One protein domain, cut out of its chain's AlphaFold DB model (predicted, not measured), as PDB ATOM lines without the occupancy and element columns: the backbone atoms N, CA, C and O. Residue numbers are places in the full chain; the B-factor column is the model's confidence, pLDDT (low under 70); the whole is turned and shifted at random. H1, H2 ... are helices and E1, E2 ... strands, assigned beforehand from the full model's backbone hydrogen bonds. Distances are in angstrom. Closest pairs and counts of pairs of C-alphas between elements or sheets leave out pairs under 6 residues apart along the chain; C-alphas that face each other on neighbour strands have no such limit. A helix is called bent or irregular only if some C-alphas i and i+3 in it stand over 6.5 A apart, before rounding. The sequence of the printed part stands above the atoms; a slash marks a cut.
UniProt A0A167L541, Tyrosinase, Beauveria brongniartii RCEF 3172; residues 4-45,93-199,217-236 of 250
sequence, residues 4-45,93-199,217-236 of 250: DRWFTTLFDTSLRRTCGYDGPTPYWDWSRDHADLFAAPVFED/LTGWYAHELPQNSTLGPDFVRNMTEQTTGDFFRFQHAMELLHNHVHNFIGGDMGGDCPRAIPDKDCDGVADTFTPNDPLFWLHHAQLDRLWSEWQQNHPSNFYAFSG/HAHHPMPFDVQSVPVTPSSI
ATOM      1  N   ASP A   4     183.174 279.388 275.253       85.94
ATOM      2  CA  ASP A   4     184.304 278.969 276.077       85.94
ATOM      3  C   ASP A   4     184.385 279.745 277.398       85.94
ATOM      4  O   ASP A   4     184.480 279.116 278.445       85.94
ATOM      5  N   ARG A   5     184.230 281.082 277.387       94.81
ATOM      6  CA  ARG A   5     184.220 281.917 278.613       94.81
ATOM      7  C   ARG A   5     183.166 281.457 279.620       94.81
ATOM      8  O   ARG A   5     183.420 281.363 280.820       94.81
ATOM      9  N   TRP A   6     181.951 281.193 279.142       94.88
ATOM     10  CA  TRP A   6     180.891 280.715 280.027       94.88
ATOM     11  C   TRP A   6     181.133 279.264 280.438       94.88
ATOM     12  O   TRP A   6     180.905 278.910 281.589       94.88
ATOM     13  N   PHE A   7     181.654 278.429 279.539       93.56
ATOM     14  CA  PHE A   7     181.937 277.029 279.828       93.56
ATOM     15  C   PHE A   7     183.029 276.852 280.894       93.56
ATOM     16  O   PHE A   7     182.827 276.095 281.843       93.56
ATOM     17  N   THR A   8     184.126 277.610 280.819       94.81
ATOM     18  CA  THR A   8     185.168 277.635 281.860       94.81
ATOM     19  C   THR A   8     184.620 278.159 283.187       94.81
ATOM     20  O   THR A   8     184.920 277.595 284.238       94.81
ATOM     21  N   THR A   9     183.739 279.167 283.154       95.06
ATOM     22  CA  THR A   9     183.047 279.677 284.353       95.06
ATOM     23  C   THR A   9     182.155 278.611 285.001       95.06
ATOM     24  O   THR A   9     182.128 278.477 286.227       95.06
ATOM     25  N   LEU A  10     181.421 277.830 284.201       94.81
ATOM     26  CA  LEU A  10     180.587 276.733 284.698       94.81
ATOM     27  C   LEU A  10     181.436 275.617 285.314       94.81
ATOM     28  O   LEU A  10     181.084 275.099 286.377       94.81
ATOM     29  N   PHE A  11     182.566 275.285 284.691       94.81
ATOM     30  CA  PHE A  11     183.507 274.308 285.225       94.81
ATOM     31  C   PHE A  11     184.105 274.755 286.562       94.81
ATOM     32  O   PHE A  11     184.010 274.019 287.543       94.81
ATOM     33  N   ASP A  12     184.624 275.984 286.647       95.50
ATOM     34  CA  ASP A  12     185.135 276.552 287.900       95.50
ATOM     35  C   ASP A  12     184.048 276.588 288.987       95.50
ATOM     36  O   ASP A  12     184.267 276.159 290.122       95.50
ATOM     37  N   THR A  13     182.825 276.987 288.627       94.75
ATOM     38  CA  THR A  13     181.678 276.964 289.544       94.75
ATOM     39  C   THR A  13     181.419 275.555 290.084       94.75
ATOM     40  O   THR A  13     181.146 275.399 291.279       94.75
ATOM     41  N   SER A  14     181.516 274.527 289.237       94.81
ATOM     42  CA  SER A  14     181.360 273.128 289.643       94.81
ATOM     43  C   SER A  14     182.495 272.670 290.561       94.81
ATOM     44  O   SER A  14     182.221 272.096 291.615       94.81
ATOM     45  N   LEU A  15     183.754 272.995 290.243       95.81
ATOM     46  CA  LEU A  15     184.902 272.687 291.103       95.81
ATOM     47  C   LEU A  15     184.732 273.280 292.507       95.81
ATOM     48  O   LEU A  15     184.933 272.589 293.508       95.81
ATOM     49  N   ARG A  16     184.304 274.541 292.600       95.88
ATOM     50  CA  ARG A  16     184.091 275.221 293.886       95.88
ATOM     51  C   ARG A  16     182.924 274.629 294.668       95.88
ATOM     52  O   ARG A  16     183.045 274.366 295.861       95.88
ATOM     53  N   ARG A  17     181.775 274.429 294.013       95.75
ATOM     54  CA  ARG A  17     180.526 274.029 294.690       95.75
ATOM     55  C   ARG A  17     180.442 272.538 294.992       95.75
ATOM     56  O   ARG A  17     179.816 272.173 295.983       95.75
ATOM     57  N   THR A  18     181.038 271.702 294.149       96.19
ATOM     58  CA  THR A  18     180.936 270.239 294.239       96.19
ATOM     59  C   THR A  18     182.180 269.632 294.874       96.19
ATOM     60  O   THR A  18     182.060 268.749 295.720       96.19
ATOM     61  N   CYS A  19     183.368 270.121 294.504       95.81
ATOM     62  CA  CYS A  19     184.645 269.547 294.942       95.81
ATOM     63  C   CYS A  19     185.311 270.336 296.081       95.81
ATOM     64  O   CYS A  19     186.299 269.870 296.640       95.81
ATOM     65  N   GLY A  20     184.783 271.511 296.442       97.00
ATOM     66  CA  GLY A  20     185.323 272.345 297.520       97.00
ATOM     67  C   GLY A  20     186.607 273.092 297.154       97.00
ATOM     68  O   GLY A  20     187.353 273.478 298.049       97.00
ATOM     69  N   TYR A  21     186.878 273.289 295.859       96.56
ATOM     70  CA  TYR A  21     188.037 274.053 295.403       96.56
ATOM     71  C   TYR A  21     187.945 275.518 295.862       96.56
ATOM     72  O   TYR A  21     186.945 276.189 295.610       96.56
ATOM     73  N   ASP A  22     188.983 276.031 296.522       96.81
ATOM     74  CA  ASP A  22     189.054 277.411 297.023       96.81
ATOM     75  C   ASP A  22     190.154 278.251 296.348       96.81
ATOM     76  O   ASP A  22     190.207 279.469 296.532       96.81
ATOM     77  N   GLY A  23     190.981 277.623 295.509       94.94
ATOM     78  CA  GLY A  23     192.076 278.262 294.786       94.94
ATOM     79  C   GLY A  23     191.644 279.140 293.599       94.94
ATOM     80  O   GLY A  23     190.455 279.225 293.253       94.94
ATOM     81  N   PRO A  24     192.610 279.829 292.963       94.12
ATOM     82  CA  PRO A  24     192.388 280.565 291.722       94.12
ATOM     83  C   PRO A  24     192.338 279.616 290.517       94.12
ATOM     84  O   PRO A  24     193.137 278.693 290.431       94.12
ATOM     85  N   THR A  25     191.457 279.873 289.551       94.31
ATOM     86  CA  THR A  25     191.435 279.124 288.284       94.31
ATOM     87  C   THR A  25     192.736 279.382 287.505       94.31
ATOM     88  O   THR A  25     193.012 280.539 287.174       94.31
ATOM     89  N   PRO A  26     193.560 278.357 287.223       95.31
ATOM     90  CA  PRO A  26     194.811 278.548 286.498       95.31
ATOM     91  C   PRO A  26     194.574 278.675 284.988       95.31
ATOM     92  O   PRO A  26     193.602 278.151 284.447       95.31
ATOM     93  N   TYR A  27     195.519 279.313 284.303       96.81
ATOM     94  CA  TYR A  27     195.628 279.319 282.846       96.81
ATOM     95  C   TYR A  27     197.038 278.885 282.433       96.81
ATOM     96  O   TYR A  27     197.992 279.060 283.192       96.81
ATOM     97  N   TRP A  28     197.181 278.325 281.232       97.44
ATOM     98  CA  TRP A  28     198.488 277.979 280.671       97.44
ATOM     99  C   TRP A  28     198.910 279.041 279.654       97.44
ATOM    100  O   TRP A  28     198.318 279.145 278.584       97.44
ATOM    101  N   ASP A  29     199.929 279.841 279.976       97.25
ATOM    102  CA  ASP A  29     200.499 280.824 279.048       97.25
ATOM    103  C   ASP A  29     201.496 280.173 278.083       97.25
ATOM    104  O   ASP A  29     202.711 280.327 278.216       97.25
ATOM    105  N   TRP A  30     200.976 279.467 277.077       97.25
ATOM    106  CA  TRP A  30     201.782 278.779 276.058       97.25
ATOM    107  C   TRP A  30     202.738 279.717 275.305       97.25
ATOM    108  O   TRP A  30     203.721 279.259 274.726       97.25
ATOM    109  N   SER A  31     202.513 281.037 275.345       96.69
ATOM    110  CA  SER A  31     203.426 282.003 274.730       96.69
ATOM    111  C   SER A  31     204.782 282.100 275.421       96.69
ATOM    112  O   SER A  31     205.779 282.446 274.781       96.69
ATOM    113  N   ARG A  32     204.857 281.722 276.699       96.56
ATOM    114  CA  ARG A  32     206.119 281.619 277.441       96.56
ATOM    115  C   ARG A  32     206.874 280.336 277.107       96.56
ATOM    116  O   ARG A  32     208.101 280.352 277.093       96.56
ATOM    117  N   ASP A  33     206.144 279.287 276.739       96.75
ATOM    118  CA  ASP A  33     206.693 277.956 276.467       96.75
ATOM    119  C   ASP A  33     206.902 277.684 274.964       96.75
ATOM    120  O   ASP A  33     207.469 276.665 274.594       96.75
ATOM    121  N   HIS A  34     206.489 278.591 274.069       95.19
ATOM    122  CA  HIS A  34     206.469 278.378 272.609       95.19
ATOM    123  C   HIS A  34     207.802 277.911 271.986       95.19
ATOM    124  O   HIS A  34     207.804 277.267 270.931       95.19
ATOM    125  N   ALA A  35     208.934 278.263 272.606       95.12
ATOM    126  CA  ALA A  35     210.266 277.874 272.152       95.12
ATOM    127  C   ALA A  35     210.553 276.380 272.386       95.12
ATOM    128  O   ALA A  35     211.275 275.776 271.595       95.12
ATOM    129  N   ASP A  36     209.975 275.800 273.440       96.25
ATOM    130  CA  ASP A  36     210.039 274.378 273.768       96.25
ATOM    131  C   ASP A  36     208.771 273.955 274.530       96.25
ATOM    132  O   ASP A  36     208.739 273.897 275.759       96.25
ATOM    133  N   LEU A  37     207.701 273.674 273.777       96.12
ATOM    134  CA  LEU A  37     206.403 273.313 274.358       96.12
ATOM    135  C   LEU A  37     206.465 272.016 275.173       96.12
ATOM    136  O   LEU A  37     205.705 271.862 276.121       96.12
ATOM    137  N   PHE A  38     207.360 271.090 274.824       96.50
ATOM    138  CA  PHE A  38     207.498 269.813 275.528       96.50
ATOM    139  C   PHE A  38     208.029 269.994 276.951       96.50
ATOM    140  O   PHE A  38     207.758 269.166 277.815       96.50
ATOM    141  N   ALA A  39     208.767 271.080 277.195       96.12
ATOM    142  CA  ALA A  39     209.301 271.433 278.503       96.12
ATOM    143  C   ALA A  39     208.349 272.309 279.337       96.12
ATOM    144  O   ALA A  39     208.743 272.767 280.414       96.12
ATOM    145  N   ALA A  40     207.122 272.570 278.864       96.94
ATOM    146  CA  ALA A  40     206.172 273.400 279.595       96.94
ATOM    147  C   ALA A  40     205.882 272.801 280.991       96.94
ATOM    148  O   ALA A  40     205.617 271.600 281.094       96.94
ATOM    149  N   PRO A  41     205.856 273.611 282.070       95.75
ATOM    150  CA  PRO A  41     205.668 273.113 283.438       95.75
ATOM    151  C   PRO A  41     204.376 272.317 283.659       95.75
ATOM    152  O   PRO A  41     204.313 271.467 284.542       95.75
ATOM    153  N   VAL A  42     203.344 272.562 282.845       95.69
ATOM    154  CA  VAL A  42     202.083 271.808 282.899       95.69
ATOM    155  C   VAL A  42     202.281 270.308 282.645       95.69
ATOM    156  O   VAL A  42     201.522 269.503 283.179       95.69
ATOM    157  N   PHE A  43     203.320 269.928 281.893       97.50
ATOM    158  CA  PHE A  43     203.651 268.543 281.552       97.50
ATOM    159  C   PHE A  43     204.594 267.868 282.557       97.50
ATOM    160  O   PHE A  43     205.112 266.793 282.264       97.50
ATOM    161  N   GLU A  44     204.844 268.469 283.726       96.38
ATOM    162  CA  GLU A  44     205.685 267.851 284.755       96.38
ATOM    163  C   GLU A  44     205.191 266.431 285.106       96.38
ATOM    164  O   GLU A  44     203.990 266.155 285.164       96.38
ATOM    165  N   ASP A  45     206.127 265.519 285.374       96.62
ATOM    166  CA  ASP A  45     205.815 264.115 285.669       96.62
ATOM    167  C   ASP A  45     205.285 263.885 287.094       96.62
ATOM    168  O   ASP A  45     204.837 262.783 287.423       96.62
ATOM    169  N   LEU A  93     204.226 268.433 264.410       96.50
ATOM    170  CA  LEU A  93     203.730 268.233 263.046       96.50
ATOM    171  C   LEU A  93     202.909 266.943 263.019       96.50
ATOM    172  O   LEU A  93     203.477 265.853 263.007       96.50
ATOM    173  N   THR A  94     201.588 267.083 263.063       93.31
ATOM    174  CA  THR A  94     200.619 265.985 263.203       93.31
ATOM    175  C   THR A  94     200.510 265.126 261.943       93.31
ATOM    176  O   THR A  94     200.202 263.939 262.009       93.31
ATOM    177  N   GLY A  95     200.774 265.714 260.777       92.75
ATOM    178  CA  GLY A  95     200.532 265.116 259.470       92.75
ATOM    179  C   GLY A  95     199.066 265.173 259.028       92.75
ATOM    180  O   GLY A  95     198.740 264.594 257.992       92.75
ATOM    181  N   TRP A  96     198.183 265.853 259.769       87.88
ATOM    182  CA  TRP A  96     196.744 265.899 259.476       87.88
ATOM    183  C   TRP A  96     196.409 266.755 258.253       87.88
ATOM    184  O   TRP A  96     195.409 266.520 257.573       87.88
ATOM    185  N   TYR A  97     197.256 267.739 257.943       89.25
ATOM    186  CA  TYR A  97     196.996 268.725 256.900       89.25
ATOM    187  C   TYR A  97     198.102 268.750 255.845       89.25
ATOM    188  O   TYR A  97     199.295 268.623 256.128       89.25
ATOM    189  N   ALA A  98     197.716 268.990 254.591       91.12
ATOM    190  CA  ALA A  98     198.686 269.308 253.550       91.12
ATOM    191  C   ALA A  98     199.355 270.658 253.859       91.12
ATOM    192  O   ALA A  98     198.663 271.642 254.115       91.12
ATOM    193  N   HIS A  99     200.690 270.716 253.781       91.12
ATOM    194  CA  HIS A  99     201.484 271.915 254.102       91.12
ATOM    195  C   HIS A  99     201.289 272.434 255.535       91.12
ATOM    196  O   HIS A  99     201.326 273.641 255.768       91.12
ATOM    197  N   GLU A 100     201.089 271.520 256.482       93.19
ATOM    198  CA  GLU A 100     200.988 271.841 257.900       93.19
ATOM    199  C   GLU A 100     202.188 272.664 258.392       93.19
ATOM    200  O   GLU A 100     203.351 272.361 258.100       93.19
ATOM    201  N   LEU A 101     201.884 273.722 259.141       94.00
ATOM    202  CA  LEU A 101     202.877 274.504 259.858       94.00
ATOM    203  C   LEU A 101     203.103 273.894 261.247       94.00
ATOM    204  O   LEU A 101     202.169 273.337 261.816       94.00
ATOM    205  N   PRO A 102     204.307 274.045 261.830       96.38
ATOM    206  CA  PRO A 102     204.561 273.639 263.208       96.38
ATOM    207  C   PRO A 102     203.514 274.210 264.167       96.38
ATOM    208  O   PRO A 102     203.221 275.408 264.103       96.38
ATOM    209  N   GLN A 103     202.989 273.397 265.085       96.00
ATOM    210  CA  GLN A 103     201.937 273.845 266.007       96.00
ATOM    211  C   GLN A 103     202.378 275.043 266.871       96.00
ATOM    212  O   GLN A 103     201.610 275.962 267.133       96.00
ATOM    213  N   ASN A 104     203.664 275.159 267.209       96.06
ATOM    214  CA  ASN A 104     204.176 276.319 267.949       96.06
ATOM    215  C   ASN A 104     204.262 277.633 267.135       96.06
ATOM    216  O   ASN A 104     204.589 278.678 267.696       96.06
ATOM    217  N   SER A 105     203.955 277.623 265.832       96.06
ATOM    218  CA  SER A 105     204.124 278.783 264.935       96.06
ATOM    219  C   SER A 105     203.211 279.981 265.237       96.06
ATOM    220  O   SER A 105     203.547 281.105 264.867       96.06
ATOM    221  N   THR A 106     202.082 279.765 265.916       96.44
ATOM    222  CA  THR A 106     201.103 280.811 266.286       96.44
ATOM    223  C   THR A 106     201.123 281.143 267.775       96.44
ATOM    224  O   THR A 106     200.423 282.050 268.213       96.44
ATOM    225  N   LEU A 107     201.923 280.426 268.568       97.12
ATOM    226  CA  LEU A 107     201.881 280.532 270.026       97.12
ATOM    227  C   LEU A 107     202.868 281.569 270.567       97.12
ATOM    228  O   LEU A 107     202.754 281.968 271.717       97.12
ATOM    229  N   GLY A 108     203.824 282.028 269.757       96.81
ATOM    230  CA  GLY A 108     204.841 282.986 270.188       96.81
ATOM    231  C   GLY A 108     204.289 284.374 270.559       96.81
ATOM    232  O   GLY A 108     203.246 284.799 270.049       96.81
ATOM    233  N   PRO A 109     205.021 285.136 271.394       96.38
ATOM    234  CA  PRO A 109     204.567 286.426 271.920       96.38
ATOM    235  C   PRO A 109     204.307 287.475 270.832       96.38
ATOM    236  O   PRO A 109     203.423 288.312 270.988       96.38
ATOM    237  N   ASP A 110     205.032 287.430 269.711       96.81
ATOM    238  CA  ASP A 110     204.813 288.356 268.592       96.81
ATOM    239  C   ASP A 110     203.474 288.105 267.889       96.81
ATOM    240  O   ASP A 110     202.800 289.058 267.492       96.81
ATOM    241  N   PHE A 111     203.062 286.839 267.759       97.31
ATOM    242  CA  PHE A 111     201.758 286.498 267.196       97.31
ATOM    243  C   PHE A 111     200.640 286.960 268.131       97.31
ATOM    244  O   PHE A 111     199.719 287.643 267.681       97.31
ATOM    245  N   VAL A 112     200.768 286.659 269.430       97.19
ATOM    246  CA  VAL A 112     199.818 287.087 270.468       97.19
ATOM    247  C   VAL A 112     199.666 288.608 270.464       97.19
ATOM    248  O   VAL A 112     198.552 289.101 270.325       97.19
ATOM    249  N   ARG A 113     200.779 289.350 270.497       96.69
ATOM    250  CA  ARG A 113     200.780 290.818 270.447       96.69
ATOM    251  C   ARG A 113     200.129 291.356 269.175       96.69
ATOM    252  O   ARG A 113     199.318 292.272 269.225       96.69
ATOM    253  N   ASN A 114     200.475 290.809 268.010       97.12
ATOM    254  CA  ASN A 114     199.893 291.249 266.742       97.12
ATOM    255  C   ASN A 114     198.371 291.024 266.732       97.12
ATOM    256  O   ASN A 114     197.606 291.901 266.335       97.12
ATOM    257  N   MET A 115     197.922 289.878 267.236       96.44
ATOM    258  CA  MET A 115     196.507 289.581 267.385       96.44
ATOM    259  C   MET A 115     195.813 290.541 268.366       96.44
ATOM    260  O   MET A 115     194.741 291.038 268.021       96.44
ATOM    261  N   THR A 116     196.387 290.830 269.539       95.75
ATOM    262  CA  THR A 116     195.754 291.694 270.557       95.75
ATOM    263  C   THR A 116     195.823 293.190 270.222       95.75
ATOM    264  O   THR A 116     194.914 293.943 270.578       95.75
ATOM    265  N   GLU A 117     196.850 293.641 269.493       96.12
ATOM    266  CA  GLU A 117     197.108 295.067 269.234       96.12
ATOM    267  C   GLU A 117     196.754 295.540 267.812       96.12
ATOM    268  O   GLU A 117     196.431 296.713 267.627       96.12
ATOM    269  N   GLN A 118     196.795 294.673 266.794       96.75
ATOM    270  CA  GLN A 118     196.647 295.073 265.377       96.75
ATOM    271  C   GLN A 118     195.283 294.716 264.766       96.75
ATOM    272  O   GLN A 118     195.106 294.743 263.544       96.75
ATOM    273  N   THR A 119     194.301 294.380 265.603       96.25
ATOM    274  CA  THR A 119     192.939 293.992 265.191       96.25
ATOM    275  C   THR A 119     191.859 294.881 265.817       96.25
ATOM    276  O   THR A 119     190.705 294.483 265.948       96.25
ATOM    277  N   THR A 120     192.214 296.108 266.208       97.12
ATOM    278  CA  THR A 120     191.309 297.065 266.859       97.12
ATOM    279  C   THR A 120     190.006 297.272 266.082       97.12
ATOM    280  O   THR A 120     190.010 297.707 264.932       97.12
ATOM    281  N   GLY A 121     188.881 296.973 266.732       94.88
ATOM    282  CA  GLY A 121     187.520 297.055 266.198       94.88
ATOM    283  C   GLY A 121     187.150 295.934 265.221       94.88
ATOM    284  O   GLY A 121     185.983 295.815 264.856       94.88
ATOM    285  N   ASP A 122     188.107 295.096 264.820       94.06
ATOM    286  CA  ASP A 122     187.924 294.002 263.870       94.06
ATOM    287  C   ASP A 122     187.866 292.658 264.606       94.06
ATOM    288  O   ASP A 122     188.825 291.882 264.644       94.06
ATOM    289  N   PHE A 123     186.699 292.382 265.195       92.50
ATOM    290  CA  PHE A 123     186.458 291.129 265.912       92.50
ATOM    291  C   PHE A 123     186.631 289.895 265.019       92.50
ATOM    292  O   PHE A 123     187.080 288.862 265.499       92.50
ATOM    293  N   PHE A 124     186.309 289.981 263.725       90.25
ATOM    294  CA  PHE A 124     186.423 288.832 262.827       90.25
ATOM    295  C   PHE A 124     187.887 288.439 262.630       90.25
ATOM    296  O   PHE A 124     188.241 287.264 262.736       90.25
ATOM    297  N   ARG A 125     188.755 289.428 262.388       92.38
ATOM    298  CA  ARG A 125     190.194 289.195 262.262       92.38
ATOM    299  C   ARG A 125     190.819 288.749 263.579       92.38
ATOM    300  O   ARG A 125     191.653 287.846 263.554       92.38
ATOM    301  N   PHE A 126     190.402 289.345 264.698       95.00
ATOM    302  CA  PHE A 126     190.791 288.896 266.035       95.00
ATOM    303  C   PHE A 126     190.425 287.422 266.232       95.00
ATOM    304  O   PHE A 126     191.323 286.608 266.413       95.00
ATOM    305  N   GLN A 127     189.140 287.070 266.091       92.62
ATOM    306  CA  GLN A 127     188.616 285.714 266.268       92.62
ATOM    307  C   GLN A 127     189.323 284.704 265.358       92.62
ATOM    308  O   GLN A 127     189.610 283.598 265.794       92.62
ATOM    309  N   HIS A 128     189.616 285.060 264.107       92.19
ATOM    310  CA  HIS A 128     190.315 284.162 263.193       92.19
ATOM    311  C   HIS A 128     191.739 283.831 263.666       92.19
ATOM    312  O   HIS A 128     192.118 282.666 263.686       92.19
ATOM    313  N   ALA A 129     192.524 284.834 264.071       95.25
ATOM    314  CA  ALA A 129     193.871 284.606 264.601       95.25
ATOM    315  C   ALA A 129     193.840 283.816 265.921       95.25
ATOM    316  O   ALA A 129     194.649 282.918 266.140       95.25
ATOM    317  N   MET A 130     192.849 284.120 266.748       95.25
ATOM    318  CA  MET A 130     192.510 283.406 267.968       95.25
ATOM    319  C   MET A 130     192.172 281.920 267.724       95.25
ATOM    320  O   MET A 130     192.617 281.043 268.454       95.25
ATOM    321  N   GLU A 131     191.424 281.610 266.669       93.75
ATOM    322  CA  GLU A 131     191.093 280.230 266.294       93.75
ATOM    323  C   GLU A 131     192.339 279.446 265.846       93.75
ATOM    324  O   GLU A 131     192.472 278.262 266.142       93.75
ATOM    325  N   LEU A 132     193.291 280.106 265.177       94.56
ATOM    326  CA  LEU A 132     194.547 279.469 264.765       94.56
ATOM    327  C   LEU A 132     195.398 279.044 265.968       94.56
ATOM    328  O   LEU A 132     195.931 277.938 265.977       94.56
ATOM    329  N   LEU A 133     195.531 279.904 266.982       95.88
ATOM    330  CA  LEU A 133     196.272 279.556 268.198       95.88
ATOM    331  C   LEU A 133     195.531 278.523 269.062       95.88
ATOM    332  O   LEU A 133     196.177 277.652 269.636       95.88
ATOM    333  N   HIS A 134     194.193 278.555 269.080       96.69
ATOM    334  CA  HIS A 134     193.354 277.549 269.737       96.69
ATOM    335  C   HIS A 134     193.609 276.168 269.126       96.69
ATOM    336  O   HIS A 134     194.046 275.243 269.810       96.69
ATOM    337  N   ASN A 135     193.447 276.065 267.805       95.12
ATOM    338  CA  ASN A 135     193.605 274.801 267.092       95.12
ATOM    339  C   ASN A 135     195.019 274.248 267.226       95.12
ATOM    340  O   ASN A 135     195.190 273.047 267.387       95.12
ATOM    341  N   HIS A 136     196.040 275.105 267.213       96.56
ATOM    342  CA  HIS A 136     197.411 274.635 267.348       96.56
ATOM    343  C   HIS A 136     197.725 274.026 268.718       96.56
ATOM    344  O   HIS A 136     198.464 273.046 268.778       96.56
ATOM    345  N   VAL A 137     197.161 274.544 269.814       97.88
ATOM    346  CA  VAL A 137     197.335 273.917 271.136       97.88
ATOM    347  C   VAL A 137     196.582 272.589 271.212       97.88
ATOM    348  O   VAL A 137     197.151 271.605 271.682       97.88
ATOM    349  N   HIS A 138     195.344 272.540 270.709       97.38
ATOM    350  CA  HIS A 138     194.563 271.302 270.636       97.38
ATOM    351  C   HIS A 138     195.298 270.207 269.844       97.38
ATOM    352  O   HIS A 138     195.532 269.112 270.357       97.38
ATOM    353  N   ASN A 139     195.752 270.539 268.633       96.19
ATOM    354  CA  ASN A 139     196.493 269.632 267.757       96.19
ATOM    355  C   ASN A 139     197.850 269.229 268.348       96.19
ATOM    356  O   ASN A 139     198.274 268.091 268.178       96.19
ATOM    357  N   PHE A 140     198.543 270.156 269.024       97.81
ATOM    358  CA  PHE A 140     199.826 269.862 269.658       97.81
ATOM    359  C   PHE A 140     199.680 268.804 270.742       97.81
ATOM    360  O   PHE A 140     200.517 267.911 270.809       97.81
ATOM    361  N   ILE A 141     198.653 268.903 271.591       98.00
ATOM    362  CA  ILE A 141     198.451 267.931 272.667       98.00
ATOM    363  C   ILE A 141     198.021 266.569 272.098       98.00
ATOM    364  O   ILE A 141     198.468 265.532 272.596       98.00
ATOM    365  N   GLY A 142     197.192 266.570 271.046       96.25
ATOM    366  CA  GLY A 142     196.674 265.351 270.421       96.25
ATOM    367  C   GLY A 142     195.828 264.518 271.389       96.25
ATOM    368  O   GLY A 142     195.400 265.007 272.437       96.25
ATOM    369  N   GLY A 143     195.580 263.252 271.055       94.88
ATOM    370  CA  GLY A 143     194.794 262.356 271.900       94.88
ATOM    371  C   GLY A 143     193.397 262.921 272.162       94.88
ATOM    372  O   GLY A 143     192.730 263.390 271.241       94.88
ATOM    373  N   ASP A 144     192.966 262.927 273.424       95.06
ATOM    374  CA  ASP A 144     191.633 263.430 273.775       95.06
ATOM    375  C   ASP A 144     191.499 264.932 273.496       95.06
ATOM    376  O   ASP A 144     190.498 265.361 272.926       95.06
ATOM    377  N   MET A 145     192.536 265.723 273.798       95.44
ATOM    378  CA  MET A 145     192.562 267.166 273.531       95.44
ATOM    379  C   MET A 145     192.495 267.480 272.029       95.44
ATOM    380  O   MET A 145     191.893 268.481 271.643       95.44
ATOM    381  N   GLY A 146     193.084 266.627 271.187       93.25
ATOM    382  CA  GLY A 146     193.015 266.730 269.727       93.25
ATOM    383  C   GLY A 146     191.702 266.223 269.119       93.25
ATOM    384  O   GLY A 146     191.466 266.438 267.935       93.25
ATOM    385  N   GLY A 147     190.847 265.567 269.912       90.62
ATOM    386  CA  GLY A 147     189.631 264.913 269.423       90.62
ATOM    387  C   GLY A 147     189.892 263.590 268.694       90.62
ATOM    388  O   GLY A 147     189.027 263.124 267.949       90.62
ATOM    389  N   ASP A 148     191.063 262.977 268.894       89.19
ATOM    390  CA  ASP A 148     191.401 261.682 268.304       89.19
ATOM    391  C   ASP A 148     190.446 260.606 268.832       89.19
ATOM    392  O   ASP A 148     190.087 260.595 270.006       89.19
ATOM    393  N   CYS A 149     190.043 259.651 268.000       87.75
ATOM    394  CA  CYS A 149     189.200 258.543 268.453       87.75
ATOM    395  C   CYS A 149     190.010 257.559 269.322       87.75
ATOM    396  O   CYS A 149     191.128 257.204 268.935       87.75
ATOM    397  N   PRO A 150     189.490 257.088 270.474       88.56
ATOM    398  CA  PRO A 150     190.056 255.955 271.207       88.56
ATOM    399  C   PRO A 150     190.172 254.718 270.330       88.56
ATOM    400  O   PRO A 150     189.191 254.268 269.740       88.56
ATOM    401  N   ARG A 151     191.355 254.106 270.305       85.88
ATOM    402  CA  ARG A 151     191.639 252.931 269.472       85.88
ATOM    403  C   ARG A 151     190.768 251.722 269.813       85.88
ATOM    404  O   ARG A 151     190.555 250.839 268.981       85.88
ATOM    405  N   ALA A 152     190.264 251.673 271.044       79.19
ATOM    406  CA  ALA A 152     189.319 250.659 271.496       79.19
ATOM    407  C   ALA A 152     187.979 250.687 270.731       79.19
ATOM    408  O   ALA A 152     187.204 249.731 270.833       79.19
ATOM    409  N   ILE A 153     187.698 251.753 269.974       76.94
ATOM    410  CA  ILE A 153     186.435 251.965 269.273       76.94
ATOM    411  C   ILE A 153     186.657 251.996 267.754       76.94
ATOM    412  O   ILE A 153     187.632 252.574 267.282       76.94
ATOM    413  N   PRO A 154     185.766 251.376 266.954       80.81
ATOM    414  CA  PRO A 154     185.795 251.531 265.503       80.81
ATOM    415  C   PRO A 154     185.566 252.992 265.092       80.81
ATOM    416  O   PRO A 154     184.602 253.591 265.554       80.81
ATOM    417  N   ASP A 155     186.339 253.514 264.139       78.31
ATOM    418  CA  ASP A 155     186.255 254.914 263.671       78.31
ATOM    419  C   ASP A 155     184.817 255.407 263.415       78.31
ATOM    420  O   ASP A 155     184.434 256.498 263.828       78.31
ATOM    421  N   LYS A 156     183.979 254.552 262.817       78.25
ATOM    422  CA  LYS A 156     182.555 254.823 262.532       78.25
ATOM    423  C   LYS A 156     181.704 255.178 263.762       78.25
ATOM    424  O   LYS A 156     180.651 255.787 263.614       78.25
ATOM    425  N   ASP A 157     182.109 254.735 264.949       78.25
ATOM    426  CA  ASP A 157     181.401 254.962 266.209       78.25
ATOM    427  C   ASP A 157     181.954 256.222 266.917       78.25
ATOM    428  O   ASP A 157     181.340 256.716 267.860       78.25
ATOM    429  N   CYS A 158     183.073 256.774 266.424       79.12
ATOM    430  CA  CYS A 158     183.620 258.080 266.798       79.12
ATOM    431  C   CYS A 158     183.163 259.227 265.875       79.12
ATOM    432  O   CYS A 158     183.370 260.402 266.200       79.12
ATOM    433  N   ASP A 159     182.520 258.913 264.746       74.81
ATOM    434  CA  ASP A 159     181.992 259.910 263.814       74.81
ATOM    435  C   ASP A 159     181.006 260.859 264.519       74.81
ATOM    436  O   ASP A 159     179.947 260.463 265.008       74.81
ATOM    437  N   GLY A 160     181.348 262.150 264.552       71.88
ATOM    438  CA  GLY A 160     180.510 263.201 265.136       71.88
ATOM    439  C   GLY A 160     180.609 263.366 266.657       71.88
ATOM    440  O   GLY A 160     179.883 264.195 267.203       71.88
ATOM    441  N   VAL A 161     181.499 262.631 267.336       74.88
ATOM    442  CA  VAL A 161     181.778 262.805 268.778       74.88
ATOM    443  C   VAL A 161     183.215 263.246 269.082       74.88
ATOM    444  O   VAL A 161     183.520 263.493 270.244       74.88
ATOM    445  N   ALA A 162     184.072 263.414 268.068       75.75
ATOM    446  CA  ALA A 162     185.469 263.856 268.205       75.75
ATOM    447  C   ALA A 162     185.634 265.084 269.130       75.75
ATOM    448  O   ALA A 162     186.347 265.036 270.131       75.75
ATOM    449  N   ASP A 163     184.867 266.148 268.881       79.00
ATOM    450  CA  ASP A 163     184.940 267.387 269.669       79.00
ATOM    451  C   ASP A 163     184.550 267.190 271.148       79.00
ATOM    452  O   ASP A 163     184.941 267.972 272.016       79.00
ATOM    453  N   THR A 164     183.790 266.130 271.457       84.94
ATOM    454  CA  THR A 164     183.325 265.833 272.820       84.94
ATOM    455  C   THR A 164     184.403 265.217 273.708       84.94
ATOM    456  O   THR A 164     184.242 265.244 274.926       84.94
ATOM    457  N   PHE A 165     185.498 264.712 273.128       90.19
ATOM    458  CA  PHE A 165     186.659 264.242 273.889       90.19
ATOM    459  C   PHE A 165     187.529 265.399 274.382       90.19
ATOM    460  O   PHE A 165     188.154 265.280 275.429       90.19
ATOM    461  N   THR A 166     187.533 266.540 273.688       93.38
ATOM    462  CA  THR A 166     188.472 267.639 273.976       93.38
ATOM    463  C   THR A 166     188.453 268.133 275.429       93.38
ATOM    464  O   THR A 166     189.535 268.314 275.987       93.38
ATOM    465  N   PRO A 167     187.295 268.268 276.118       94.00
ATOM    466  CA  PRO A 167     187.263 268.730 277.506       94.00
ATOM    467  C   PRO A 167     187.597 267.642 278.537       94.00
ATOM    468  O   PRO A 167     187.638 267.943 279.733       94.00
ATOM    469  N   ASN A 168     187.803 266.389 278.106       93.50
ATOM    470  CA  ASN A 168     188.247 265.312 278.988       93.50
ATOM    471  C   ASN A 168     189.681 265.532 279.472       93.50
ATOM    472  O   ASN A 168     190.014 265.132 280.588       93.50
ATOM    473  N   ASP A 169     190.522 266.169 278.655       96.75
ATOM    474  CA  ASP A 169     191.870 266.530 279.065       96.75
ATOM    475  C   ASP A 169     191.821 267.729 280.031       96.75
ATOM    476  O   ASP A 169     191.354 268.804 279.650       96.75
ATOM    477  N   PRO A 170     192.338 267.616 281.269       96.06
ATOM    478  CA  PRO A 170     192.392 268.739 282.204       96.06
ATOM    479  C   PRO A 170     193.105 269.990 281.657       96.06
ATOM    480  O   PRO A 170     192.802 271.103 282.093       96.06
ATOM    481  N   LEU A 171     194.010 269.837 280.681       97.62
ATOM    482  CA  LEU A 171     194.666 270.952 279.990       97.62
ATOM    483  C   LEU A 171     193.694 271.822 279.192       97.62
ATOM    484  O   LEU A 171     193.980 273.006 279.004       97.62
ATOM    485  N   PHE A 172     192.539 271.290 278.782       97.44
ATOM    486  CA  PHE A 172     191.477 272.043 278.117       97.44
ATOM    487  C   PHE A 172     191.116 273.306 278.894       97.44
ATOM    488  O   PHE A 172     191.079 274.405 278.343       97.44
ATOM    489  N   TRP A 173     190.910 273.167 280.202       97.44
ATOM    490  CA  TRP A 173     190.459 274.264 281.053       97.44
ATOM    491  C   TRP A 173     191.524 275.349 281.200       97.44
ATOM    492  O   TRP A 173     191.197 276.534 281.158       97.44
ATOM    493  N   LEU A 174     192.799 274.960 281.292       97.75
ATOM    494  CA  LEU A 174     193.923 275.898 281.352       97.75
ATOM    495  C   LEU A 174     194.144 276.600 280.005       97.75
ATOM    496  O   LEU A 174     194.455 277.793 279.974       97.75
ATOM    497  N   HIS A 175     193.992 275.871 278.898       98.00
ATOM    498  CA  HIS A 175     194.085 276.413 277.547       98.00
ATOM    499  C   HIS A 175     192.980 277.443 277.290       98.00
ATOM    500  O   HIS A 175     193.268 278.581 276.918       98.00
ATOM    501  N   HIS A 176     191.726 277.086 277.570       98.06
ATOM    502  CA  HIS A 176     190.577 277.968 277.364       98.06
ATOM    503  C   HIS A 176     190.539 279.144 278.347       98.06
ATOM    504  O   HIS A 176     190.084 280.222 277.972       98.06
ATOM    505  N   ALA A 177     191.097 279.009 279.556       97.62
ATOM    506  CA  ALA A 177     191.324 280.152 280.445       97.62
ATOM    507  C   ALA A 177     192.355 281.146 279.870       97.62
ATOM    508  O   ALA A 177     192.172 282.356 279.976       97.62
ATOM    509  N   GLN A 178     193.408 280.672 279.193       97.69
ATOM    510  CA  GLN A 178     194.349 281.565 278.503       97.69
ATOM    511  C   GLN A 178     193.694 282.251 277.295       97.69
ATOM    512  O   GLN A 178     193.916 283.441 277.078       97.69
ATOM    513  N   LEU A 179     192.858 281.547 276.526       97.75
ATOM    514  CA  LEU A 179     192.077 282.171 275.450       97.75
ATOM    515  C   LEU A 179     191.158 283.261 275.989       97.75
ATOM    516  O   LEU A 179     191.075 284.358 275.435       97.75
ATOM    517  N   ASP A 180     190.493 282.974 277.099       97.75
ATOM    518  CA  ASP A 180     189.632 283.935 277.753       97.75
ATOM    519  C   ASP A 180     190.398 285.176 278.245       97.75
ATOM    520  O   ASP A 180     189.935 286.308 278.050       97.75
ATOM    521  N   ARG A 181     191.602 284.975 278.802       97.12
ATOM    522  CA  ARG A 181     192.523 286.054 279.181       97.12
ATOM    523  C   ARG A 181     192.869 286.939 277.992       97.12
ATOM    524  O   ARG A 181     192.684 288.150 278.074       97.12
ATOM    525  N   LEU A 182     193.308 286.350 276.879       97.25
ATOM    526  CA  LEU A 182     193.681 287.097 275.673       97.25
ATOM    527  C   LEU A 182     192.488 287.837 275.052       97.25
ATOM    528  O   LEU A 182     192.644 288.942 274.530       97.25
ATOM    529  N   TRP A 183     191.278 287.272 275.133       97.06
ATOM    530  CA  TRP A 183     190.072 287.985 274.714       97.06
ATOM    531  C   TRP A 183     189.770 289.176 275.624       97.06
ATOM    532  O   TRP A 183     189.496 290.265 275.119       97.06
ATOM    533  N   SER A 184     189.880 289.009 276.944       96.06
ATOM    534  CA  SER A 184     189.724 290.116 277.893       96.06
ATOM    535  C   SER A 184     190.761 291.222 277.664       96.06
ATOM    536  O   SER A 184     190.402 292.399 277.614       96.06
ATOM    537  N   GLU A 185     192.026 290.859 277.432       96.19
ATOM    538  CA  GLU A 185     193.101 291.798 277.092       96.19
ATOM    539  C   GLU A 185     192.760 292.592 275.822       96.19
ATOM    540  O   GLU A 185     192.795 293.824 275.823       96.19
ATOM    541  N   TRP A 186     192.330 291.910 274.755       97.56
ATOM    542  CA  TRP A 186     191.906 292.571 273.521       97.56
ATOM    543  C   TRP A 186     190.713 293.513 273.737       97.56
ATOM    544  O   TRP A 186     190.723 294.636 273.228       97.56
ATOM    545  N   GLN A 187     189.702 293.099 274.513       96.69
ATOM    546  CA  GLN A 187     188.542 293.936 274.849       96.69
ATOM    547  C   GLN A 187     188.949 295.220 275.585       96.69
ATOM    548  O   GLN A 187     188.374 296.278 275.326       96.69
ATOM    549  N   GLN A 188     189.940 295.133 276.475       95.56
ATOM    550  CA  GLN A 188     190.434 296.255 277.277       95.56
ATOM    551  C   GLN A 188     191.408 297.164 276.514       95.56
ATOM    552  O   GLN A 188     191.525 298.344 276.843       95.56
ATOM    553  N   ASN A 189     192.067 296.656 275.469       96.25
ATOM    554  CA  ASN A 189     193.073 297.399 274.708       96.25
ATOM    555  C   ASN A 189     192.504 298.628 273.964       96.25
ATOM    556  O   ASN A 189     193.196 299.627 273.772       96.25
ATOM    557  N   HIS A 190     191.232 298.594 273.543       97.12
ATOM    558  CA  HIS A 190     190.593 299.742 272.892       97.12
ATOM    559  C   HIS A 190     189.064 299.757 273.079       97.12
ATOM    560  O   HIS A 190     188.429 298.710 272.953       97.12
ATOM    561  N   PRO A 191     188.409 300.925 273.264       96.56
ATOM    562  CA  PRO A 191     186.956 300.998 273.477       96.56
ATOM    563  C   PRO A 191     186.099 300.376 272.368       96.56
ATOM    564  O   PRO A 191     184.997 299.901 272.632       96.56
ATOM    565  N   SER A 192     186.586 300.368 271.121       97.00
ATOM    566  CA  SER A 192     185.880 299.711 270.010       97.00
ATOM    567  C   SER A 192     185.869 298.188 270.114       97.00
ATOM    568  O   SER A 192     185.078 297.567 269.419       97.00
ATOM    569  N   ASN A 193     186.743 297.590 270.926       96.88
ATOM    570  CA  ASN A 193     186.891 296.141 271.044       96.88
ATOM    571  C   ASN A 193     185.887 295.563 272.038       96.88
ATOM    572  O   ASN A 193     185.338 294.491 271.805       96.88
ATOM    573  N   PHE A 194     185.604 296.291 273.121       95.31
ATOM    574  CA  PHE A 194     184.858 295.776 274.271       95.31
ATOM    575  C   PHE A 194     183.526 295.102 273.907       95.31
ATOM    576  O   PHE A 194     183.228 294.015 274.398       95.31
ATOM    577  N   TYR A 195     182.756 295.732 273.013       93.62
ATOM    578  CA  TYR A 195     181.463 295.233 272.525       93.62
ATOM    579  C   TYR A 195     181.514 294.706 271.086       93.62
ATOM    580  O   TYR A 195     180.468 294.382 270.518       93.62
ATOM    581  N   ALA A 196     182.693 294.670 270.459       93.00
ATOM    582  CA  ALA A 196     182.807 294.206 269.086       93.00
ATOM    583  C   ALA A 196     182.511 292.708 269.014       93.00
ATOM    584  O   ALA A 196     183.045 291.902 269.773       93.00
ATOM    585  N   PHE A 197     181.625 292.353 268.089       89.00
ATOM    586  CA  PHE A 197     181.138 290.996 267.927       89.00
ATOM    587  C   PHE A 197     180.652 290.801 266.497       89.00
ATOM    588  O   PHE A 197     179.843 291.581 265.990       89.00
ATOM    589  N   SER A 198     181.151 289.765 265.837       85.19
ATOM    590  CA  SER A 198     180.782 289.420 264.468       85.19
ATOM    591  C   SER A 198     181.118 287.955 264.186       85.19
ATOM    592  O   SER A 198     181.702 287.265 265.019       85.19
ATOM    593  N   GLY A 199     180.705 287.453 263.025       76.06
ATOM    594  CA  GLY A 199     181.031 286.107 262.563       76.06
ATOM    595  C   GLY A 199     179.834 285.390 261.951       76.06
ATOM    596  O   GLY A 199     178.701 285.866 262.019       76.06
ATOM    597  N   HIS A 217     174.861 287.073 266.481       82.75
ATOM    598  CA  HIS A 217     174.401 288.248 267.227       82.75
ATOM    599  C   HIS A 217     174.796 288.164 268.692       82.75
ATOM    600  O   HIS A 217     174.617 287.129 269.333       82.75
ATOM    601  N   ALA A 218     175.245 289.284 269.261       88.19
ATOM    602  CA  ALA A 218     175.631 289.353 270.671       88.19
ATOM    603  C   ALA A 218     174.449 289.112 271.633       88.19
ATOM    604  O   ALA A 218     174.650 288.852 272.818       88.19
ATOM    605  N   HIS A 219     173.212 289.193 271.142       89.94
ATOM    606  CA  HIS A 219     171.991 288.929 271.908       89.94
ATOM    607  C   HIS A 219     171.381 287.554 271.619       89.94
ATOM    608  O   HIS A 219     170.339 287.230 272.183       89.94
ATOM    609  N   HIS A 220     172.003 286.745 270.756       86.88
ATOM    610  CA  HIS A 220     171.534 285.389 270.505       86.88
ATOM    611  C   HIS A 220     171.778 284.522 271.753       86.88
ATOM    612  O   HIS A 220     172.926 284.432 272.193       86.88
ATOM    613  N   PRO A 221     170.742 283.904 272.349       88.50
ATOM    614  CA  PRO A 221     170.923 283.045 273.512       88.50
ATOM    615  C   PRO A 221     171.731 281.797 273.149       88.50
ATOM    616  O   PRO A 221     171.361 281.052 272.246       88.50
ATOM    617  N   MET A 222     172.816 281.556 273.876       88.12
ATOM    618  CA  MET A 222     173.611 280.338 273.777       88.12
ATOM    619  C   MET A 222     173.030 279.293 274.735       88.12
ATOM    620  O   MET A 222     172.944 279.565 275.938       88.12
ATOM    621  N   PRO A 223     172.595 278.121 274.239       87.94
ATOM    622  CA  PRO A 223     172.115 277.048 275.097       87.94
ATOM    623  C   PRO A 223     173.288 276.336 275.785       87.94
ATOM    624  O   PRO A 223     174.322 276.103 275.169       87.94
ATOM    625  N   PHE A 224     173.093 275.947 277.045       86.38
ATOM    626  CA  PHE A 224     174.035 275.136 277.836       86.38
ATOM    627  C   PHE A 224     173.344 273.911 278.453       86.38
ATOM    628  O   PHE A 224     173.786 273.368 279.464       86.38
ATOM    629  N   ASP A 225     172.237 273.500 277.829       84.00
ATOM    630  CA  ASP A 225     171.403 272.368 278.227       84.00
ATOM    631  C   ASP A 225     171.122 272.354 279.745       84.00
ATOM    632  O   ASP A 225     170.620 273.338 280.292       84.00
ATOM    633  N   VAL A 226     171.473 271.272 280.442       86.81
ATOM    634  CA  VAL A 226     171.256 271.106 281.885       86.81
ATOM    635  C   VAL A 226     172.261 271.860 282.761       86.81
ATOM    636  O   VAL A 226     172.043 271.961 283.967       86.81
ATOM    637  N   GLN A 227     173.350 272.389 282.193       85.12
ATOM    638  CA  GLN A 227     174.432 273.011 282.966       85.12
ATOM    639  C   GLN A 227     174.135 274.462 283.349       85.12
ATOM    640  O   GLN A 227     174.622 274.952 284.367       85.12
ATOM    641  N   SER A 228     173.344 275.174 282.543       90.75
ATOM    642  CA  SER A 228     172.998 276.573 282.794       90.75
ATOM    643  C   SER A 228     171.747 276.989 282.036       90.75
ATOM    644  O   SER A 228     171.462 276.498 280.945       90.75
ATOM    645  N   VAL A 229     171.048 277.996 282.570       89.69
ATOM    646  CA  VAL A 229     170.096 278.772 281.767       89.69
ATOM    647  C   VAL A 229     170.808 279.383 280.550       89.69
ATOM    648  O   VAL A 229     172.008 279.672 280.642       89.69
ATOM    649  N   PRO A 230     170.106 279.601 279.421       91.06
ATOM    650  CA  PRO A 230     170.707 280.246 278.263       91.06
ATOM    651  C   PRO A 230     171.264 281.630 278.609       91.06
ATOM    652  O   PRO A 230     170.586 282.430 279.258       91.06
ATOM    653  N   VAL A 231     172.473 281.923 278.133       92.19
ATOM    654  CA  VAL A 231     173.145 283.220 278.309       92.19
ATOM    655  C   VAL A 231     173.464 283.834 276.955       92.19
ATOM    656  O   VAL A 231     173.725 283.124 275.988       92.19
ATOM    657  N   THR A 232     173.436 285.158 276.848       92.31
ATOM    658  CA  THR A 232     173.807 285.844 275.602       92.31
ATOM    659  C   THR A 232     175.288 286.222 275.629       92.31
ATOM    660  O   THR A 232     175.794 286.563 276.700       92.31
ATOM    661  N   PRO A 233     175.993 286.260 274.483       91.69
ATOM    662  CA  PRO A 233     177.380 286.731 274.439       91.69
ATOM    663  C   PRO A 233     177.568 288.109 275.090       91.69
ATOM    664  O   PRO A 233     178.462 288.300 275.904       91.69
ATOM    665  N   SER A 234     176.659 289.046 274.812       92.81
ATOM    666  CA  SER A 234     176.656 290.395 275.400       92.81
ATOM    667  C   SER A 234     176.620 290.413 276.927       92.81
ATOM    668  O   SER A 234     177.161 291.336 277.524       92.81
ATOM    669  N   SER A 235     176.000 289.412 277.562       94.12
ATOM    670  CA  SER A 235     175.920 289.338 279.024       94.12
ATOM    671  C   SER A 235     177.238 288.938 279.686       94.12
ATOM    672  O   SER A 235     177.376 289.131 280.882       94.12
ATOM    673  N   ILE A 236     178.203 288.415 278.922       94.69
ATOM    674  CA  ILE A 236     179.484 287.897 279.426       94.69
ATOM    675  C   ILE A 236     180.698 288.640 278.841       94.69
ATOM    676  O   ILE A 236     181.830 288.165 278.929       94.69
TER     677      ILE A 236
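This is residues 4 to 45, 93 to 199 and 217 to 236 of the 250 residues of the protein "Tyrosinase" of Beauveria brongniartii RCEF 3172 (UniProt A0A167L541). Two long helices, H5 and H9, lie side by side and run opposite ways as the core; H4 folds back along H5 and also packs on H9. On another part of H9, H1 packs with residues 4 to 8 alone and points away from the core, with a small hairpin, E1 and E2, beside its residues 6 to 10. H6 and H8 sit near one end of the core pair, H10 is at the other end, and residues 151 to 156 stick out. The printed part has 169 residues with eleven named helices and two named strands, in the order H1 to H10, E1, E2, H11; the sheet E1 - E2 is antiparallel and the class is mostly helix. The whole is compact, with a radius of gyration of the C-alphas of 17.1 A and spans of 49 by 39 by 35 A.

Strands E1, residues 222 to 224, and E2, residues 228 to 231, precede H11, residues 233 to 236. H1, residues 4 to 19, is 21.1 A long and begins at C-alpha 4 (184.304, 278.969, 276.077). H9, residues 171 to 189, and H5, residues 123 to 141, are each 27.0 A long; H9 ends at C-alpha 189 (193.073, 297.399, 274.708). H4, residues 109 to 117, is 11.7 A long. H8, residues 162 to 168, is 11.2 A long and only just irregular, with C-alphas 164 and 167 6.8 A apart; H3, residues 103 to 106, is irregular, with C-alphas 103 and 106 7.0 A apart. Four more helices, of four residues each like H3 and H11, are H2, residues 30 to 33, H6, residues 143 to 146, H7, residues 155 to 158, and H10, residues 191 to 194.

The hairpin E1 and E2 has N 222 and O 231 within hydrogen-bond range at 2.8 A. H1 is close to H11 but not clearly touching, closest C-alphas Trp 6 and Ile 236, 7.3 A. H1 touches H9 at a steep tilt of 52 degrees, closest C-alphas Arg 5 and Asp 180, 5.8 A. H9 touches H5 at a shallow tilt of 22 degrees, opposite ways, closest C-alphas His 134 and Leu 179, 7.5 A. H4 and H5 form a helical hairpin, closest C-alphas Met 115 and Phe 126, 5.9 A. H4 touches H9, closest C-alphas Thr 116 and Trp 186, 4.9 A. H3 touches H5, closest C-alphas Gln 103 and His 136, 4.8 A. H2 only just touches H4, with 3 pairs of C-alphas within 8 A, the closest being Ser 31 and Pro 109, 5.4 A. H6 touches H8, closest C-alphas Met 145 and Thr 166, 4.1 A, and touches H5 only at the corner, closest C-alphas His 138 and Gly 146, 4.9 A. H10 touches H9 only at the corner, closest C-alphas Gln 187 and Phe 194, 4.2 A. H7 and H8 meet only through their link. Every O i to N i+4 pair is within hydrogen-bond range in H1, H4, H5 and H9; H8 has 0 of 3, but 3 of 4 O i to N i+3 pairs.

The C-alphas farthest apart, Ala 152 and Pro 191, are 50.4 A apart. Residues 46 to 92 and 200 to 216 are not printed; the gaps between C-alphas are 23.1 A and 8.4 A. Of the links printed whole, none is long. Mean pLDDT of the printed part is 93.0, and no printed residue is under 70.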